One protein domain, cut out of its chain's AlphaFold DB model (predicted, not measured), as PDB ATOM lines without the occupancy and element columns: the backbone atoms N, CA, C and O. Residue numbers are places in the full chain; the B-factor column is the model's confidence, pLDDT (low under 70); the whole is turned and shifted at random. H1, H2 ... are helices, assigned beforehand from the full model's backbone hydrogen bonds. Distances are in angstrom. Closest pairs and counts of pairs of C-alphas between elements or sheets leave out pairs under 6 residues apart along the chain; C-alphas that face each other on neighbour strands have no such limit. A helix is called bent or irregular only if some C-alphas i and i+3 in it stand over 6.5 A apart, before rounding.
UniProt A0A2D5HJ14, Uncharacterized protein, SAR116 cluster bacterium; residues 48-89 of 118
ATOM      1  N   PRO A  48     114.983 147.401  60.936       87.50
ATOM      2  CA  PRO A  48     115.967 146.338  61.136       87.50
ATOM      3  C   PRO A  48     116.877 146.167  59.912       87.50
ATOM      4  O   PRO A  48     118.093 146.027  60.043       87.50
ATOM      5  N   ASN A  49     116.303 146.275  58.708       89.88
ATOM      6  CA  ASN A  49     117.042 146.141  57.452       89.88
ATOM      7  C   ASN A  49     118.086 147.249  57.270       89.88
ATOM      8  O   ASN A  49     119.159 146.992  56.735       89.88
ATOM      9  N   SER A  50     117.798 148.476  57.717       90.31
ATOM     10  CA  SER A  50     118.735 149.595  57.569       90.31
ATOM     11  C   SER A  50     120.027 149.342  58.348       90.31
ATOM     12  O   SER A  50     121.116 149.503  57.798       90.31
ATOM     13  N   LEU A  51     119.912 148.855  59.588       86.06
ATOM     14  CA  LEU A  51     121.064 148.562  60.442       86.06
ATOM     15  C   LEU A  51     121.962 147.467  59.838       86.06
ATOM     16  O   LEU A  51     123.180 147.624  59.786       86.06
ATOM     17  N   GLN A  52     121.348 146.398  59.320       87.88
ATOM     18  CA  GLN A  52     122.053 145.279  58.683       87.88
ATOM     19  C   GLN A  52     122.731 145.688  57.370       87.88
ATOM     20  O   GLN A  52     123.866 145.299  57.098       87.88
ATOM     21  N   ILE A  53     122.058 146.498  56.551       88.69
ATOM     22  CA  ILE A  53     122.636 147.011  55.304       88.69
ATOM     23  C   ILE A  53     123.827 147.922  55.614       88.69
ATOM     24  O   ILE A  53     124.863 147.808  54.960       88.69
ATOM     25  N   PHE A  54     123.719 148.787  56.627       87.12
ATOM     26  CA  PHE A  54     124.834 149.628  57.057       87.12
ATOM     27  C   PHE A  54     126.036 148.793  57.497       87.12
ATOM     28  O   PHE A  54     127.141 149.067  57.041       87.12
ATOM     29  N   GLU A  55     125.834 147.747  58.297       85.88
ATOM     30  CA  GLU A  55     126.910 146.846  58.718       85.88
ATOM     31  C   GLU A  55     127.680 146.261  57.528       85.88
ATOM     32  O   GLU A  55     128.914 146.319  57.472       85.88
ATOM     33  N   VAL A  56     126.953 145.756  56.530       85.44
ATOM     34  CA  VAL A  56     127.540 145.180  55.312       85.44
ATOM     35  C   VAL A  56     128.258 146.244  54.475       85.44
ATOM     36  O   VAL A  56     129.320 145.976  53.915       85.44
ATOM     37  N   ILE A  57     127.714 147.460  54.379       85.69
ATOM     38  CA  ILE A  57     128.337 148.548  53.614       85.69
ATOM     39  C   ILE A  57     129.623 149.020  54.292       85.69
ATOM     40  O   ILE A  57     130.652 149.134  53.627       85.69
ATOM     41  N   VAL A  58     129.589 149.289  55.600       83.00
ATOM     42  CA  VAL A  58     130.761 149.784  56.333       83.00
ATOM     43  C   VAL A  58     131.880 148.744  56.306       83.00
ATOM     44  O   VAL A  58     132.996 149.075  55.910       83.00
ATOM     45  N   SER A  59     131.572 147.481  56.612       78.62
ATOM     46  CA  SER A  59     132.568 146.397  56.596       78.62
ATOM     47  C   SER A  59     133.213 146.182  55.222       78.62
ATOM     48  O   SER A  59     134.389 145.822  55.130       78.62
ATOM     49  N   ARG A  60     132.473 146.426  54.135       76.12
ATOM     50  CA  ARG A  60     132.969 146.224  52.771       76.12
ATOM     51  C   ARG A  60     133.705 147.424  52.181       76.12
ATOM     52  O   ARG A  60     134.628 147.222  51.403       76.12
ATOM     53  N   TYR A  61     133.274 148.647  52.482       78.44
ATOM     54  CA  TYR A  61     133.746 149.842  51.769       78.44
ATOM     55  C   TYR A  61     134.494 150.846  52.642       78.44
ATOM     56  O   TYR A  61     135.243 151.659  52.105       78.44
ATOM     57  N   ILE A  62     134.283 150.828  53.957       76.19
ATOM     58  CA  ILE A  62     134.847 151.822  54.879       76.19
ATOM     59  C   ILE A  62     135.967 151.205  55.714       76.19
ATOM     60  O   ILE A  62     136.958 151.885  55.968       76.19
ATOM     61  N   ASP A  63     135.854 149.931  56.099       69.75
ATOM     62  CA  ASP A  63     136.926 149.224  56.800       69.75
ATOM     63  C   ASP A  63     138.131 149.055  55.857       69.75
ATOM     64  O   ASP A  63     138.090 148.232  54.939       69.75
ATOM     65  N   PRO A  64     139.256 149.765  56.082       59.25
ATOM     66  CA  PRO A  64     140.416 149.698  55.190       59.25
ATOM     67  C   PRO A  64     141.069 148.308  55.195       59.25
ATOM     68  O   PRO A  64     141.823 147.962  54.289       59.25
ATOM     69  N   CYS A  65     140.754 147.492  56.204       64.19
ATOM     70  CA  CYS A  65     141.252 146.130  56.351       64.19
ATOM     71  C   CYS A  65     140.625 145.151  55.343       64.19
ATOM     72  O   CYS A  65     141.242 144.131  55.056       64.19
ATOM     73  N   SER A  66     139.449 145.451  54.773       53.38
ATOM     74  CA  SER A  66     138.874 144.644  53.683       53.38
ATOM     75  C   SER A  66     139.442 145.017  52.305       53.38
ATOM     76  O   SER A  66     139.417 144.197  51.388       53.38
ATOM     77  N   LEU A  67     140.006 146.225  52.167       54.88
ATOM     78  CA  LEU A  67     140.593 146.752  50.928       54.88
ATOM     79  C   LEU A  67     142.104 146.488  50.800       54.88
ATOM     80  O   LEU A  67     142.599 146.321  49.687       54.88
ATOM     81  N   PHE A  68     142.842 146.414  51.912       56.75
ATOM     82  CA  PHE A  68     144.286 146.162  51.919       56.75
ATOM     83  C   PHE A  68     144.622 144.828  52.609       56.75
ATOM     84  O   PHE A  68     144.894 144.777  53.807       56.75
ATOM     85  N   LEU A  69     144.679 143.747  51.818       55.66
ATOM     86  CA  LEU A  69     145.041 142.378  52.239       55.66
ATOM     87  C   LEU A  69     146.410 142.259  52.948       55.66
ATOM     88  O   LEU A  69     146.660 141.272  53.633       55.66
ATOM     89  N   ASN A  70     147.285 143.262  52.825       53.44
ATOM     90  CA  ASN A  70     148.641 143.241  53.384       53.44
ATOM     91  C   ASN A  70     148.742 143.657  54.864       53.44
ATOM     92  O   ASN A  70     149.840 143.594  55.414       53.44
ATOM     93  N   LEU A  71     147.655 144.097  55.514       56.84
ATOM     94  CA  LEU A  71     147.712 144.571  56.909       56.84
ATOM     95  C   LEU A  71     147.343 143.528  57.976       56.84
ATOM     96  O   LEU A  71     147.538 143.805  59.153       56.84
ATOM     97  N   GLY A  72     146.847 142.337  57.615       52.53
ATOM     98  CA  GLY A  72     146.576 141.262  58.588       52.53
ATOM     99  C   GLY A  72     145.612 141.639  59.727       52.53
ATOM    100  O   GLY A  72     145.688 141.061  60.809       52.53
ATOM    101  N   CYS A  73     144.735 142.623  59.518       61.84
ATOM    102  CA  CYS A  73     143.896 143.194  60.572       61.84
ATOM    103  C   CYS A  73     142.485 142.586  60.622       61.84
ATOM    104  O   CYS A  73     141.866 142.306  59.597       61.84
ATOM    105  N   SER A  74     141.961 142.458  61.844       62.16
ATOM    106  CA  SER A  74     140.550 142.162  62.131       62.16
ATOM    107  C   SER A  74     139.671 143.386  61.804       62.16
ATOM    108  O   SER A  74     140.140 144.509  62.006       62.16
ATOM    109  N   PRO A  75     138.424 143.231  61.310       62.56
ATOM    110  CA  PRO A  75     137.520 144.353  61.029       62.56
ATOM    111  C   PRO A  75     137.255 145.184  62.294       62.56
ATOM    112  O   PRO A  75     136.511 144.787  63.194       62.56
ATOM    113  N   MET A  76     137.914 146.341  62.383       65.44
ATOM    114  CA  MET A  76     137.961 147.174  63.588       65.44
ATOM    115  C   MET A  76     137.020 148.380  63.557       65.44
ATOM    116  O   MET A  76     136.933 149.077  64.562       65.44
ATOM    117  N   LEU A  77     136.322 148.693  62.466       72.50
ATOM    118  CA  LEU A  77     135.511 149.919  62.446       72.50
ATOM    119  C   LEU A  77     134.073 149.652  62.896       72.50
ATOM    120  O   LEU A  77     133.539 150.374  63.737       72.50
ATOM    121  N   TRP A  78     133.445 148.582  62.404       76.69
ATOM    122  CA  TRP A  78     132.078 148.262  62.824       76.69
ATOM    123  C   TRP A  78     132.014 147.661  64.234       76.69
ATOM    124  O   TRP A  78     131.300 148.163  65.104       76.69
ATOM    125  N   HIS A  79     132.780 146.595  64.477       72.69
ATOM    126  CA  HIS A  79     132.583 145.732  65.645       72.69
ATOM    127  C   HIS A  79     133.066 146.312  66.991       72.69
ATOM    128  O   HIS A  79     132.388 146.062  67.984       72.69
ATOM    129  N   PRO A  80     134.154 147.104  67.085       77.75
ATOM    130  CA  PRO A  80     134.524 147.752  68.347       77.75
ATOM    131  C   PRO A  80     134.170 149.247  68.425       77.75
ATOM    132  O   PRO A  80     134.109 149.782  69.523       77.75
ATOM    133  N   LEU A  81     133.935 149.948  67.312       80.62
ATOM    134  CA  LEU A  81     133.664 151.396  67.326       80.62
ATOM    135  C   LEU A  81     132.164 151.687  67.219       80.62
ATOM    136  O   LEU A  81     131.569 152.260  68.132       80.62
ATOM    137  N   ILE A  82     131.534 151.257  66.124       84.06
ATOM    138  CA  ILE A  82     130.116 151.543  65.861       84.06
ATOM    139  C   ILE A  82     129.221 150.765  66.830       84.06
ATOM    140  O   ILE A  82     128.340 151.356  67.451       84.06
ATOM    141  N   SER A  83     129.498 149.477  67.047       85.50
ATOM    142  CA  SER A  83     128.781 148.651  68.031       85.50
ATOM    143  C   SER A  83     128.782 149.276  69.432       85.50
ATOM    144  O   SER A  83     127.735 149.375  70.072       85.50
ATOM    145  N   SER A  84     129.928 149.794  69.893       86.75
ATOM    146  CA  SER A  84     130.014 150.446  71.203       86.75
ATOM    147  C   SER A  84     129.139 151.692  71.304       86.75
ATOM    148  O   SER A  84     128.525 151.905  72.345       86.75
ATOM    149  N   ILE A  85     129.018 152.477  70.230       87.88
ATOM    150  CA  ILE A  85     128.101 153.625  70.182       87.88
ATOM    151  C   ILE A  85     126.643 153.152  70.221       87.88
ATOM    152  O   ILE A  85     125.826 153.736  70.929       87.88
ATOM    153  N   LEU A  86     126.313 152.075  69.504       89.19
ATOM    154  CA  LEU A  86     124.962 151.513  69.455       89.19
ATOM    155  C   LEU A  86     124.504 150.929  70.799       89.19
ATOM    156  O   LEU A  86     123.308 150.921  71.080       89.19
ATOM    157  N   ILE A  87     125.418 150.450  71.640       92.06
ATOM    158  CA  ILE A  87     125.080 149.891  72.960       92.06
ATOM    159  C   ILE A  87     124.692 150.985  73.960       92.06
ATOM    160  O   ILE A  87     123.986 150.711  74.933       92.06
ATOM    161  N   LEU A  88     125.120 152.226  73.730       92.19
ATOM    162  CA  LEU A  88     124.862 153.301  74.670       92.19
ATOM    163  C   LEU A  88     123.354 153.590  74.830       92.19
ATOM    164  O   LEU A  88     122.581 153.410  73.883       92.19
ATOM    165  N   PRO A  89     122.919 154.069  76.010       93.25
ATOM    166  CA  PRO A  89     121.510 154.345  76.273       93.25
ATOM    167  C   PRO A  89     121.008 155.536  75.440       93.25
ATOM    168  O   PRO A  89     121.555 156.638  75.516       93.25
TER     169      PRO A  89
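This is residues 48 to 89 of the 118 residues of an uncharacterized protein of SAR116 cluster bacterium (UniProt A0A2D5HJ14). What shape does the backbone make from its first printed residue to its last? H1 and H3 make the two arms of a narrow V that run opposite ways, closest to each other near the end of H1 and the beginning of H3, while two stretches stick out free: residues 48 to 53, which belong to H1, and residues 84 to 89, of which 84 to 87 belong to H3. Beyond the point of the V the backbone makes a loose head, in which the one-turn helix H2 is followed by a loop, residues 68 to 77, that swings out and folds back to H3. What is it built of? The printed part has 42 residues with three named helices, H1, H2 and H3 in that order along the chain, and no named strand, and its class is all helix. How tightly is it gathered? It is only just loose, close to compact, with a radius of gyration of the C-alphas of 11.3 A, and its flat outline spans 36 by 19 by 10 A.

What does the first helix meet next along the chain? H1, residues 48 to 61, and H2, residues 64 to 67, touch only at the corner by their link, with residues 59 to 61 of H1 alone. Their closest C-alphas are those of Arg 60 and Ser 66, 6.2 A apart. How does the last helix stand to the others? H3, residues 78 to 87, and H1 only just touch, with 3 pairs of C-alphas within 8 A, and H1 does so with residues 55 to 59 alone; the closest C-alphas are those of Ser 59 and Trp 78, 6.5 A apart. The lines of H1 and H3 stand at a shallow tilt of 30 degrees, they run opposite ways, and their centres are 12.7 A apart. H2 and H3 are apart. What do the backbone N and O atoms show? In H1 every pair of O of residue i and N of residue i+4 is within hydrogen-bond range, and in H3 4 of 6 are. H2 is too short for such a pair, but its one pair of O of residue i and N of residue i+3 is within range.

Where does the longest helix run? H1 has 14 residues, from C-alpha 48 at (115.967, 146.338, 61.136) to C-alpha 61 at (133.746, 149.842, 51.769), and measures 20.4 A from first to last C-alpha. Where is the short helix? H2 has 4 residues, Pro 64 to Leu 67, and measures 5.2 A between its first and last C-alphas. Where does the last helix lie? H3 has 10 residues, from Trp 78 to Ile 87, where C-alpha 87 is at (125.080, 149.891, 72.960), and it measures 12.4 A. It is neither bent nor irregular, but only just: C-alphas 79 and 82 are 6.3 A apart.

How far does it reach? The two C-alphas farthest apart are those of Asn 70 and Pro 89, 37.2 A, while those of Pro 48 and Pro 89, the first and last printed residues, are 18.0 A apart. Without the stretches that stand free, 30 residues remain, spanning 25 by 16 by 8 A. Is the backbone whole, and how are the helices linked? The printed part, residues 48 to 89 of a chain of 118, has no cut. The link from H1 to H2 is tight, with 2 residues, and that from H2 to H3 is short, with 10. Where is the model less sure? The mean pLDDT of the printed part is 75.9, and residues 63 to 76 are under 70. H2 has a mean of 58, H1 of 85 and H3 of 83.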